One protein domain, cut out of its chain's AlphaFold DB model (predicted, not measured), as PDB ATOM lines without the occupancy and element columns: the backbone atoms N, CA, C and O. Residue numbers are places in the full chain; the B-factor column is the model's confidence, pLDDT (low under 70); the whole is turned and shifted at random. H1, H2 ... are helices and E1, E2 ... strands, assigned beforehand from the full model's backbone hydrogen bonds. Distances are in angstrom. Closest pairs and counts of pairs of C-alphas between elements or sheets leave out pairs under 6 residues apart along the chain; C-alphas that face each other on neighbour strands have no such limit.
ATOM      1  N   GLY A   6      23.225 -34.049  14.180       94.31
ATOM      2  CA  GLY A   6      23.437 -34.269  15.611       94.31
ATOM      3  C   GLY A   6      22.289 -34.994  16.310       94.31
ATOM      4  O   GLY A   6      21.310 -35.410  15.685       94.31
ATOM      5  N   GLU A   7      22.418 -35.125  17.632       95.38
ATOM      6  CA  GLU A   7      21.368 -35.619  18.521       95.38
ATOM      7  C   GLU A   7      20.743 -34.455  19.294       95.38
ATOM      8  O   GLU A   7      21.445 -33.618  19.860       95.38
ATOM      9  N   LEU A   8      19.413 -34.424  19.349       94.69
ATOM     10  CA  LEU A   8      18.641 -33.467  20.132       94.69
ATOM     11  C   LEU A   8      17.813 -34.216  21.177       94.69
ATOM     12  O   LEU A   8      17.066 -35.140  20.846       94.69
ATOM     13  N   ASN A   9      17.907 -33.784  22.434       94.81
ATOM     14  CA  ASN A   9      17.002 -34.233  23.487       94.81
ATOM     15  C   ASN A   9      15.710 -33.411  23.425       94.81
ATOM     16  O   ASN A   9      15.738 -32.187  23.514       94.81
ATOM     17  N   VAL A  10      14.579 -34.093  23.281       95.31
ATOM     18  CA  VAL A  10      13.242 -33.503  23.256       95.31
ATOM     19  C   VAL A  10      12.471 -34.001  24.467       95.31
ATOM     20  O   VAL A  10      12.270 -35.203  24.642       95.31
ATOM     21  N   GLU A  11      12.013 -33.076  25.300       95.94
ATOM     22  CA  GLU A  11      11.164 -33.386  26.444       95.94
ATOM     23  C   GLU A  11       9.697 -33.496  26.014       95.94
ATOM     24  O   GLU A  11       9.152 -32.612  25.351       95.94
ATOM     25  N   LYS A  12       9.028 -34.578  26.415       96.00
ATOM     26  CA  LYS A  12       7.599 -34.795  26.187       96.00
ATOM     27  C   LYS A  12       6.901 -35.045  27.514       96.00
ATOM     28  O   LYS A  12       7.251 -35.967  28.245       96.00
ATOM     29  N   ARG A  13       5.875 -34.250  27.814       96.88
ATOM     30  CA  ARG A  13       5.019 -34.468  28.988       96.88
ATOM     31  C   ARG A  13       4.200 -35.738  28.777       96.88
ATOM     32  O   ARG A  13       3.479 -35.837  27.787       96.88
ATOM     33  N   LEU A  14       4.337 -36.694  29.687       96.12
ATOM     34  CA  LEU A  14       3.626 -37.969  29.629       96.12
ATOM     35  C   LEU A  14       2.359 -37.938  30.493       96.12
ATOM     36  O   LEU A  14       1.353 -38.526  30.116       96.12
ATOM     37  N   GLY A  15       2.386 -37.215  31.617       97.19
ATOM     38  CA  GLY A  15       1.245 -37.073  32.521       97.19
ATOM     39  C   GLY A  15       1.674 -36.781  33.956       97.19
ATOM     40  O   GLY A  15       2.756 -36.242  34.195       97.19
ATOM     41  N   VAL A  16       0.809 -37.134  34.902       97.94
ATOM     42  CA  VAL A  16       1.020 -37.000  36.346       97.94
ATOM     43  C   VAL A  16       0.882 -38.369  37.005       97.94
ATOM     44  O   VAL A  16       0.025 -39.167  36.621       97.94
ATOM     45  N   ALA A  17       1.726 -38.622  37.999       97.81
ATOM     46  CA  ALA A  17       1.610 -39.738  38.929       97.81
ATOM     47  C   ALA A  17       1.722 -39.222  40.368       97.81
ATOM     48  O   ALA A  17       2.077 -38.063  40.583       97.81
ATOM     49  N   ALA A  18       1.434 -40.066  41.353       97.75
ATOM     50  CA  ALA A  18       1.820 -39.819  42.738       97.75
ATOM     51  C   ALA A  18       2.892 -40.826  43.159       97.75
ATOM     52  O   ALA A  18       2.801 -42.018  42.852       97.75
ATOM     53  N   ASP A  19       3.920 -40.331  43.843       96.69
ATOM     54  CA  ASP A  19       5.049 -41.138  44.301       96.69
ATOM     55  C   ASP A  19       5.714 -40.520  45.539       96.69
ATOM     56  O   ASP A  19       5.502 -39.340  45.844       96.69
ATOM     57  N   LYS A  20       6.529 -41.300  46.259       94.44
ATOM     58  CA  LYS A  20       7.327 -40.794  47.386       94.44
ATOM     59  C   LYS A  20       8.433 -39.895  46.838       94.44
ATOM     60  O   LYS A  20       9.386 -40.356  46.218       94.44
ATOM     61  N   CYS A  21       8.333 -38.593  47.089       93.50
ATOM     62  CA  CYS A  21       9.383 -37.661  46.714       93.50
ATOM     63  C   CYS A  21      10.571 -37.806  47.682       93.50
ATOM     64  O   CYS A  21      10.390 -37.550  48.875       93.50
ATOM     65  N   PRO A  22      11.793 -38.121  47.207       87.06
ATOM     66  CA  PRO A  22      12.958 -38.262  48.074       87.06
ATOM     67  C   PRO A  22      13.346 -36.938  48.741       87.06
ATOM     68  O   PRO A  22      13.880 -36.966  49.838       87.06
ATOM     69  N   LEU A  23      13.026 -35.783  48.133       84.69
ATOM     70  CA  LEU A  23      13.327 -34.458  48.700       84.69
ATOM     71  C   LEU A  23      12.303 -33.974  49.739       84.69
ATOM     72  O   LEU A  23      12.624 -33.123  50.572       84.69
ATOM     73  N   CYS A  24      11.052 -34.429  49.643       86.75
ATOM     74  CA  CYS A  24       9.995 -34.069  50.593       86.75
ATOM     75  C   CYS A  24       9.772 -35.150  51.659       86.75
ATOM     76  O   CYS A  24       9.045 -34.896  52.614       86.75
ATOM     77  N   SER A  25      10.325 -36.351  51.458       87.38
ATOM     78  CA  SER A  25      10.099 -37.551  52.274       87.38
ATOM     79  C   SER A  25       8.620 -37.920  52.458       87.38
ATOM     80  O   SER A  25       8.252 -38.583  53.422       87.38
ATOM     81  N   ARG A  26       7.758 -37.523  51.515       93.00
ATOM     82  CA  ARG A  26       6.312 -37.784  51.526       93.00
ATOM     83  C   ARG A  26       5.806 -38.112  50.129       93.00
ATOM     84  O   ARG A  26       6.489 -37.833  49.141       93.00
ATOM     85  N   VAL A  27       4.611 -38.691  50.055       96.81
ATOM     86  CA  VAL A  27       3.914 -38.868  48.779       96.81
ATOM     87  C   VAL A  27       3.482 -37.502  48.259       96.81
ATOM     88  O   VAL A  27       2.827 -36.746  48.972       96.81
ATOM     89  N   SER A  28       3.845 -37.203  47.017       97.38
ATOM     90  CA  SER A  28       3.480 -35.967  46.328       97.38
ATOM     91  C   SER A  28       3.093 -36.275  44.884       97.38
ATOM     92  O   SER A  28       3.466 -37.315  44.333       97.38
ATOM     93  N   LEU A  29       2.383 -35.344  44.246       98.12
ATOM     94  CA  LEU A  29       2.179 -35.387  42.802       98.12
ATOM     95  C   LEU A  29       3.512 -35.132  42.088       98.12
ATOM     96  O   LEU A  29       4.270 -34.223  42.443       98.12
ATOM     97  N   VAL A  30       3.794 -35.929  41.063       97.75
ATOM     98  CA  VAL A  30       4.987 -35.822  40.226       97.75
ATOM     99  C   VAL A  30       4.589 -35.673  38.762       97.75
ATOM    100  O   VAL A  30       3.780 -36.426  38.222       97.75
ATOM    101  N   ASN A  31       5.184 -34.686  38.099       97.69
ATOM    102  CA  ASN A  31       5.091 -34.529  36.655       97.69
ATOM    103  C   ASN A  31       6.043 -35.503  35.984       97.69
ATOM    104  O   ASN A  31       7.246 -35.449  36.237       97.69
ATOM    105  N   VAL A  32       5.511 -36.348  35.106       97.12
ATOM    106  CA  VAL A  32       6.285 -37.361  34.393       97.12
ATOM    107  C   VAL A  32       6.614 -36.838  33.000       97.12
ATOM    108  O   VAL A  32       5.724 -36.591  32.180       97.12
ATOM    109  N   VAL A  33       7.905 -36.643  32.737       96.75
ATOM    110  CA  VAL A  33       8.435 -36.143  31.465       96.75
ATOM    111  C   VAL A  33       9.351 -37.201  30.860       96.75
ATOM    112  O   VAL A  33      10.314 -37.630  31.486       96.75
ATOM    113  N   GLY A  34       9.066 -37.622  29.631       95.50
ATOM    114  CA  GLY A  34       9.960 -38.470  28.852       95.50
ATOM    115  C   GLY A  34      10.977 -37.614  28.106       95.50
ATOM    116  O   GLY A  34      10.596 -36.685  27.396       95.50
ATOM    117  N   VAL A  35      12.259 -37.929  28.247       95.25
ATOM    118  CA  VAL A  35      13.353 -37.316  27.488       95.25
ATOM    119  C   VAL A  35      13.658 -38.227  26.309       95.25
ATOM    120  O   VAL A  35      14.157 -39.335  26.492       95.25
ATOM    121  N   TYR A  36      13.338 -37.778  25.099       95.12
ATOM    122  CA  TYR A  36      13.538 -38.532  23.865       95.12
ATOM    123  C   TYR A  36      14.752 -38.013  23.113       95.12
ATOM    124  O   TYR A  36      14.853 -36.822  22.836       95.12
ATOM    125  N   ARG A  37      15.642 -38.913  22.715       95.69
ATOM    126  CA  ARG A  37      16.777 -38.601  21.856       95.69
ATOM    127  C   ARG A  37      16.359 -38.751  20.399       95.69
ATOM    128  O   ARG A  37      15.940 -39.831  19.976       95.69
ATOM    129  N   LYS A  38      16.438 -37.664  19.636       97.12
ATOM    130  CA  LYS A  38      16.119 -37.625  18.206       97.12
ATOM    131  C   LYS A  38      17.360 -37.277  17.402       97.12
ATOM    132  O   LYS A  38      18.091 -36.365  17.773       97.12
ATOM    133  N   GLN A  39      17.564 -37.967  16.286       96.94
ATOM    134  CA  GLN A  39      18.523 -37.518  15.278       96.94
ATOM    135  C   GLN A  39      17.963 -36.260  14.603       96.94
ATOM    136  O   GLN A  39      16.745 -36.152  14.435       96.94
ATOM    137  N   HIS A  40      18.810 -35.307  14.228       95.44
ATOM    138  CA  HIS A  40      18.381 -34.111  13.505       95.44
ATOM    139  C   HIS A  40      19.316 -33.769  12.345       95.44
ATOM    140  O   HIS A  40      20.521 -34.005  12.413       95.44
ATOM    141  N   ILE A  41      18.762 -33.124  11.316       96.31
ATOM    142  CA  ILE A  41      19.518 -32.494  10.225       96.31
ATOM    143  C   ILE A  41      19.149 -31.009  10.216       96.31
ATOM    144  O   ILE A  41      17.968 -30.675  10.171       96.31
ATOM    145  N   TYR A  42      20.139 -30.119  10.331       94.44
ATOM    146  CA  TYR A  42      19.926 -28.667  10.475       94.44
ATOM    147  C   TYR A  42      18.899 -28.307  11.568       94.44
ATOM    148  O   TYR A  42      18.009 -27.491  11.356       94.44
ATOM    149  N   TYR A  43      19.004 -28.947  12.737       90.75
ATOM    150  CA  TYR A  43      18.087 -28.800  13.882       90.75
ATOM    151  C   TYR A  43      16.633 -29.243  13.644       90.75
ATOM    152  O   TYR A  43      15.804 -29.112  14.542       90.75
ATOM    153  N   ILE A  44      16.314 -29.828  12.485       93.56
ATOM    154  CA  ILE A  44      15.004 -30.423  12.216       93.56
ATOM    155  C   ILE A  44      15.011 -31.864  12.752       93.56
ATOM    156  O   ILE A  44      15.779 -32.689  12.245       93.56
ATOM    157  N   PRO A  45      14.200 -32.194  13.775       94.50
ATOM    158  CA  PRO A  45      14.187 -33.525  14.369       94.50
ATOM    159  C   PRO A  45      13.581 -34.556  13.410       94.50
ATOM    160  O   PRO A  45      12.510 -34.344  12.842       94.50
ATOM    161  N   LEU A  46      14.234 -35.708  13.288       95.25
ATOM    162  CA  LEU A  46      13.813 -36.823  12.447       95.25
ATOM    163  C   LEU A  46      13.243 -37.960  13.309       95.25
ATOM    164  O   LEU A  46      13.858 -38.407  14.279       95.25
ATOM    165  N   GLY A  47      12.053 -38.444  12.941       93.50
ATOM    166  CA  GLY A  47      11.399 -39.591  13.576       93.50
ATOM    167  C   GLY A  47      10.823 -39.346  14.981       93.50
ATOM    168  O   GLY A  47      10.705 -38.223  15.490       93.50
ATOM    169  N   SER A  48      10.411 -40.441  15.627       91.56
ATOM    170  CA  SER A  48       9.809 -40.433  16.968       91.56
ATOM    171  C   SER A  48      10.832 -40.277  18.097       91.56
ATOM    172  O   SER A  48      10.468 -39.789  19.165       91.56
ATOM    173  N   GLY A  49      12.098 -40.620  17.846       94.81
ATOM    174  CA  GLY A  49      13.162 -40.679  18.851       94.81
ATOM    175  C   GLY A  49      13.114 -41.934  19.718       94.81
ATOM    176  O   GLY A  49      12.120 -42.662  19.728       94.81
ATOM    177  N   THR A  50      14.193 -42.171  20.458       94.75
ATOM    178  CA  THR A  50      14.287 -43.219  21.484       94.75
ATOM    179  C   THR A  50      14.139 -42.593  22.868       94.75
ATOM    180  O   THR A  50      14.672 -41.514  23.121       94.75
ATOM    181  N   LEU A  51      13.383 -43.225  23.769       94.69
ATOM    182  CA  LEU A  51      13.268 -42.747  25.149       94.69
ATOM    183  C   LEU A  51      14.624 -42.933  25.844       94.69
ATOM    184  O   LEU A  51      15.051 -44.061  26.066       94.69
ATOM    185  N   ALA A  52      15.300 -41.832  26.158       93.38
ATOM    186  CA  ALA A  52      16.602 -41.832  26.816       93.38
ATOM    187  C   ALA A  52      16.473 -41.861  28.345       93.38
ATOM    188  O   ALA A  52      17.281 -42.494  29.016       93.38
ATOM    189  N   ALA A  53      15.468 -41.175  28.896       94.06
ATOM    190  CA  ALA A  53      15.200 -41.147  30.331       94.06
ATOM    191  C   ALA A  53      13.749 -40.752  30.623       94.06
ATOM    192  O   ALA A  53      13.108 -40.078  29.817       94.06
ATOM    193  N   THR A  54      13.253 -41.105  31.809       95.38
ATOM    194  CA  THR A  54      12.046 -40.498  32.383       95.38
ATOM    195  C   THR A  54      12.458 -39.615  33.553       95.38
ATOM    196  O   THR A  54      13.164 -40.064  34.452       95.38
ATOM    197  N   VAL A  55      12.033 -38.357  33.546       95.12
ATOM    198  CA  VAL A  55      12.287 -37.390  34.616       95.12
ATOM    199  C   VAL A  55      10.978 -37.122  35.340       95.12
ATOM    200  O   VAL A  55       9.982 -36.730  34.729       95.12
ATOM    201  N   LEU A  56      10.985 -37.321  36.651       96.06
ATOM    202  CA  LEU A  56       9.874 -37.000  37.534       96.06
ATOM    203  C   LEU A  56      10.178 -35.669  38.211       96.06
ATOM    204  O   LEU A  56      11.268 -35.484  38.749       96.06
ATOM    205  N   THR A  57       9.228 -34.740  38.188       95.94
ATOM    206  CA  THR A  57       9.353 -33.447  38.874       95.94
ATOM    207  C   THR A  57       8.275 -33.327  39.936       95.94
ATOM    208  O   THR A  57       7.094 -33.259  39.603       95.94
ATOM    209  N   CYS A  58       8.670 -33.293  41.207       96.44
ATOM    210  CA  CYS A  58       7.749 -33.114  42.327       96.44
ATOM    211  C   CYS A  58       7.044 -31.755  42.238       96.44
ATOM    212  O   CYS A  58       7.708 -30.727  42.121       96.44
ATOM    213  N   GLN A  59       5.713 -31.746  42.309       97.00
ATOM    214  CA  GLN A  59       4.919 -30.517  42.234       97.00
ATOM    215  C   GLN A  59       5.036 -29.657  43.502       97.00
ATOM    216  O   GLN A  59       4.902 -28.441  43.416       97.00
ATOM    217  N   ASP A  60       5.375 -30.258  44.649       94.12
ATOM    218  CA  ASP A  60       5.528 -29.529  45.914       94.12
ATOM    219  C   ASP A  60       6.858 -28.765  45.990       94.12
ATOM    220  O   ASP A  60       6.895 -27.597  46.370       94.12
ATOM    221  N   CYS A  61       7.978 -29.431  45.679       88.06
ATOM    222  CA  CYS A  61       9.317 -28.852  45.862       88.06
ATOM    223  C   CYS A  61      10.054 -28.510  44.562       88.06
ATOM    224  O   CYS A  61      11.110 -27.878  44.621       88.06
ATOM    225  N   GLY A  62       9.547 -28.941  43.405       91.00
ATOM    226  CA  GLY A  62      10.227 -28.814  42.111       91.00
ATOM    227  C   GLY A  62      11.393 -29.787  41.908       91.00
ATOM    228  O   GLY A  62      12.073 -29.721  40.887       91.00
ATOM    229  N   GLY A  63      11.637 -30.687  42.866       89.12
ATOM    230  CA  GLY A  63      12.713 -31.669  42.813       89.12
ATOM    231  C   GLY A  63      12.604 -32.586  41.606       89.12
ATOM    232  O   GLY A  63      11.564 -33.219  41.414       89.12
ATOM    233  N   LYS A  64      13.686 -32.677  40.827       92.25
ATOM    234  CA  LYS A  64      13.806 -33.593  39.691       92.25
ATOM    235  C   LYS A  64      14.479 -34.896  40.114       92.25
ATOM    236  O   LYS A  64      15.497 -34.865  40.800       92.25
ATOM    237  N   MET A  65      13.943 -36.023  39.666       91.69
ATOM    238  CA  MET A  65      14.532 -37.351  39.838       91.69
ATOM    239  C   MET A  65      14.436 -38.129  38.525       91.69
ATOM    240  O   MET A  65      13.448 -38.017  37.800       91.69
ATOM    241  N   THR A  66      15.468 -38.901  38.207       91.19
ATOM    242  CA  THR A  66      15.503 -39.732  37.001       91.19
ATOM    243  C   THR A  66      15.020 -41.131  37.353       91.19
ATOM    244  O   THR A  66      15.484 -41.721  38.325       91.19
ATOM    245  N   CYS A  67      14.114 -41.677  36.551       89.00
ATOM    246  CA  CYS A  67      13.648 -43.050  36.654       89.00
ATOM    247  C   CYS A  67      14.009 -43.804  35.365       89.00
ATOM    248  O   CYS A  67      13.745 -43.320  34.260       89.00
ATOM    249  N   ALA A  68      14.643 -44.971  35.508       73.12
ATOM    250  CA  ALA A  68      15.119 -45.774  34.379       73.12
ATOM    251  C   ALA A  68      13.972 -46.438  33.599       73.12
ATOM    252  O   ALA A  68      14.075 -46.627  32.389       73.12
ATOM    253  N   THR A  69      12.859 -46.738  34.269       71.94
ATOM    254  CA  THR A  69      11.731 -47.474  33.691       71.94
ATOM    255  C   THR A  69      10.452 -46.940  34.293       71.94
ATOM    256  O   THR A  69      10.407 -46.732  35.494       71.94
ATOM    257  N   HIS A  70       9.418 -46.729  33.483       75.25
ATOM    258  CA  HIS A  70       8.147 -46.172  33.933       75.25
ATOM    259  C   HIS A  70       7.446 -47.138  34.916       75.25
ATOM    260  O   HIS A  70       6.833 -48.101  34.454       75.25
ATOM    261  N   PRO A  71       7.518 -46.935  36.250       82.06
ATOM    262  CA  PRO A  71       7.064 -47.941  37.214       82.06
ATOM    263  C   PRO A  71       5.548 -47.869  37.450       82.06
ATOM    264  O   PRO A  71       4.981 -48.693  38.162       82.06
ATOM    265  N   TYR A  72       4.892 -46.859  36.875       94.75
ATOM    266  CA  TYR A  72       3.494 -46.559  37.128       94.75
ATOM    267  C   TYR A  72       2.573 -47.433  36.287       94.75
ATOM    268  O   TYR A  72       2.784 -47.587  35.081       94.75
ATOM    269  N   SER A  73       1.508 -47.930  36.917       95.69
ATOM    270  CA  SER A  73       0.442 -48.698  36.259       95.69
ATOM    271  C   SER A  73      -0.259 -47.882  35.173       95.69
ATOM    272  O   SER A  73      -0.661 -48.422  34.145       95.69
ATOM    273  N   ARG A  74      -0.397 -46.572  35.398       96.81
ATOM    274  CA  ARG A  74      -0.875 -45.581  34.431       96.81
ATOM    275  C   ARG A  74      -0.431 -44.178  34.824       96.81
ATOM    276  O   ARG A  74      -0.072 -43.933  35.973       96.81
ATOM    277  N   LEU A  75      -0.525 -43.255  33.874       97.62
ATOM    278  CA  LEU A  75      -0.427 -41.820  34.120       97.62
ATOM    279  C   LEU A  75      -1.793 -41.166  33.975       97.62
ATOM    280  O   LEU A  75      -2.580 -41.557  33.111       97.62
ATOM    281  N   LEU A  76      -2.043 -40.141  34.782       98.19
ATOM    282  CA  LEU A  76      -3.244 -39.324  34.675       98.19
ATOM    283  C   LEU A  76      -2.949 -38.022  33.913       98.19
ATOM    284  O   LEU A  76      -1.859 -37.451  34.055       98.19
ATOM    285  N   PRO A  77      -3.902 -37.504  33.120       98.25
ATOM    286  CA  PRO A  77      -3.848 -36.137  32.622       98.25
ATOM    287  C   PRO A  77      -3.761 -35.132  33.774       98.25
ATOM    288  O   PRO A  77      -4.329 -35.336  34.846       98.25
ATOM    289  N   HIS A  78      -3.095 -34.006  33.530       97.56
ATOM    290  CA  HIS A  78      -2.856 -32.985  34.554       97.56
ATOM    291  C   HIS A  78      -4.161 -32.407  35.136       97.56
ATOM    292  O   HIS A  78      -4.259 -32.196  36.340       97.56
ATOM    293  N   SER A  79      -5.181 -32.215  34.292       97.50
ATOM    294  CA  SER A  79      -6.510 -31.742  34.702       97.50
ATOM    295  C   SER A  79      -7.232 -32.724  35.624       97.50
ATOM    296  O   SER A  79      -7.866 -32.302  36.584       97.50
ATOM    297  N   GLN A  80      -7.114 -34.025  35.355       98.12
ATOM    298  CA  GLN A  80      -7.723 -35.066  36.177       98.12
ATOM    299  C   GLN A  80      -7.000 -35.194  37.520       98.12
ATOM    300  O   GLN A  80      -7.647 -35.183  38.560       98.12
ATOM    301  N   ALA A  81      -5.666 -35.265  37.506       97.62
ATOM    302  CA  ALA A  81      -4.876 -35.395  38.727       97.62
ATOM    303  C   ALA A  81      -5.061 -34.199  39.677       97.62
ATOM    304  O   ALA A  81      -5.115 -34.392  40.886       97.62
ATOM    305  N   GLY A  82      -5.202 -32.979  39.142       96.38
ATOM    306  CA  GLY A  82      -5.437 -31.775  39.946       96.38
ATOM    307  C   GLY A  82      -6.816 -31.709  40.615       96.38
ATOM    308  O   GLY A  82      -6.994 -30.921  41.538       96.38
ATOM    309  N   ALA A  83      -7.780 -32.522  40.171       97.75
ATOM    310  CA  ALA A  83      -9.121 -32.601  40.755       97.75
ATOM    311  C   ALA A  83      -9.264 -33.716  41.810       97.75
ATOM    312  O   ALA A  83     -10.326 -33.845  42.414       97.75
ATOM    313  N   MET A  84      -8.227 -34.532  42.011       98.19
ATOM    314  CA  MET A  84      -8.248 -35.715  42.873       98.19
ATOM    315  C   MET A  84      -7.386 -35.522  44.121       98.19
ATOM    316  O   MET A  84      -6.421 -34.753  44.118       98.19
ATOM    317  N   HIS A  85      -7.681 -36.272  45.183       98.06
ATOM    318  CA  HIS A  85      -6.801 -36.310  46.348       98.06
ATOM    319  C   HIS A  85      -5.525 -37.115  46.041       98.06
ATOM    320  O   HIS A  85      -5.556 -38.103  45.305       98.06
ATOM    321  N   VAL A  86      -4.386 -36.744  46.643       97.81
ATOM    322  CA  VAL A  86      -3.080 -37.390  46.382       97.81
ATOM    323  C   VAL A  86      -3.125 -38.906  46.620       97.81
ATOM    324  O   VAL A  86      -2.510 -39.659  45.868       97.81
ATOM    325  N   GLY A  87      -3.881 -39.358  47.626       97.38
ATOM    326  CA  GLY A  87      -4.086 -40.785  47.905       97.38
ATOM    327  C   GLY A  87      -4.797 -41.530  46.769       97.38
ATOM    328  O   GLY A  87      -4.349 -42.602  46.373       97.38
ATOM    329  N   GLU A  88      -5.831 -40.931  46.173       98.12
ATOM    330  CA  GLU A  88      -6.552 -41.525  45.041       98.12
ATOM    331  C   GLU A  88      -5.655 -41.593  43.802       98.12
ATOM    332  O   GLU A  88      -5.627 -42.600  43.099       98.12
ATOM    333  N   VAL A  89      -4.874 -40.537  43.544       98.44
ATOM    334  CA  VAL A  89      -3.880 -40.553  42.462       98.44
ATOM    335  C   VAL A  89      -2.859 -41.664  42.707       98.44
ATOM    336  O   VAL A  89      -2.562 -42.421  41.784       98.44
ATOM    337  N   LEU A  90      -2.371 -41.825  43.942       98.00
ATOM    338  CA  LEU A  90      -1.409 -42.867  44.306       98.00
ATOM    339  C   LEU A  90      -1.959 -44.270  44.054       98.00
ATOM    340  O   LEU A  90      -1.287 -45.067  43.407       98.00
ATOM    341  N   GLU A  91      -3.177 -44.567  44.498       97.94
ATOM    342  CA  GLU A  91      -3.820 -45.861  44.245       97.94
ATOM    343  C   GLU A  91      -3.967 -46.146  42.747       97.94
ATOM    344  O   GLU A  91      -3.779 -47.276  42.291       97.94
ATOM    345  N   GLN A  92      -4.266 -45.110  41.961       98.25
ATOM    346  CA  GLN A  92      -4.472 -45.239  40.528       98.25
ATOM    347  C   GLN A  92      -3.175 -45.375  39.727       98.25
ATOM    348  O   GLN A  92      -3.190 -46.095  38.728       98.25
ATOM    349  N   THR A  93      -2.096 -44.685  40.114       97.81
ATOM    350  CA  THR A  93      -0.843 -44.618  39.339       97.81
ATOM    351  C   THR A  93       0.274 -45.490  39.902       97.81
ATOM    352  O   THR A  93       1.113 -45.970  39.146       97.81
ATOM    353  N   ASN A  94       0.306 -45.710  41.218       97.25
ATOM    354  CA  ASN A  94       1.328 -46.497  41.910       97.25
ATOM    355  C   ASN A  94       0.704 -47.385  43.015       97.25
ATOM    356  O   ASN A  94       0.946 -47.187  44.211       97.25
ATOM    357  N   PRO A  95      -0.117 -48.385  42.635       96.88
ATOM    358  CA  PRO A  95      -0.844 -49.221  43.591       96.88
ATOM    359  C   PRO A  95       0.072 -50.065  44.487       96.88
ATOM    360  O   PRO A  95      -0.320 -50.419  45.599       96.88
ATOM    361  N   SER A  96       1.284 -50.408  44.039       95.31
ATOM    362  CA  SER A  96       2.270 -51.108  44.873       95.31
ATOM    363  C   SER A  96       2.744 -50.224  46.028       95.31
ATOM    364  O   SER A  96       2.758 -50.684  47.169       95.31
ATOM    365  N   GLN A  97       3.047 -48.949  45.761       95.12
ATOM    366  CA  GLN A  97       3.413 -47.984  46.797       95.12
ATOM    367  C   GLN A  97       2.250 -47.709  47.757       95.12
ATOM    368  O   GLN A  97       2.465 -47.660  48.967       95.12
TER     369      GLN A  97
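Overview. This is residues 6 to 97 of the 321 residues of an uncharacterized protein of Gemmataceae bacterium (UniProt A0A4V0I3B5). Picture a long, twisted ribbon of three strands, E1, E2 and E3, with the short strand E4 added along E3, and two short helices, H1 and H2, packed on E1 at one end of the ribbon. The other end holds Gly 6 and the turn at residues 42 to 43, and the ribbon makes the longest axis. The printed part has 92 residues, with four named strands and then two named helices along the chain; the sheet has the order E1 - E2 - E3 - E4, antiparallel throughout, and the class is mostly strand. The whole is only just compact, close to loose, with a radius of gyration of the C-alphas of 14.6 A, and elongated, spanning 46 by 24 by 21 A.

Along the chain. Find C-alpha 6 at (23.437, -34.269, 15.611); from there E1, residues 6 to 21, runs 34.3 A and bends by 105 degrees at residue 18. E2, residues 26 to 41, runs 43.7 A back to C-alpha 41 at (19.518, -32.494, 10.225) and bends by 55 degrees at residue 29. E3, residues 44 to 58, runs 31.1 A and bends by 98 degrees at residue 47. E4 is residues 64 to 67, 9.9 A, and H1 is residues 78 to 81, 5.2 A. H2, residues 86 to 93, runs 10.3 A to C-alpha 93 at (-0.843, -44.618, 39.339).

Arrangement. Start with the sheet, a meander of E1 to E4, each strand the antiparallel neighbour of the one before. In the hairpin of E1 and E2, at 168 degrees, look at N 10 and O 36, 2.8 A apart and within hydrogen-bond range. In the hairpin of E2 and E3, at 163 degrees, N 33 and O 55 are 2.9 A apart. In the hairpin of E3 and E4, at 113 degrees, N 56 and O 65 are 2.8 A apart. The edge strands E1 and E4 are apart. H2 is on the sheet at a height of 7.5 A, over E1 and only just not over E2, on which 2 of its C-alphas fall; it runs slantwise to the strands, at 40 degrees to E1 on the local plane. The closest C-alphas of E1 and H2 are those of Ala 18 and Leu 90, 4.7 A apart. H1 is on the sheet too, over E1 at a height of 8.6 A, with the C-alphas of Val 16 and His 78 closest at 5.9 A. H1 and H2 are close but not clearly touching; the C-alphas of Ala 81 and Val 89 are closest, 6.4 A apart. In H2 every O i to N i+4 pair is within hydrogen-bond range; H1 is too short for such a pair, and its one O i to N i+3 pair is not within range.

Size, cuts and confidence. The two C-alphas farthest apart are those of Tyr 42 and Gly 87, at 46.1 A. The printed part has no cut; the link from E4 to H1 is short, with 10 residues, and the other links are tight. The mean pLDDT of the printed part is 94.4, and no printed residue is under 70.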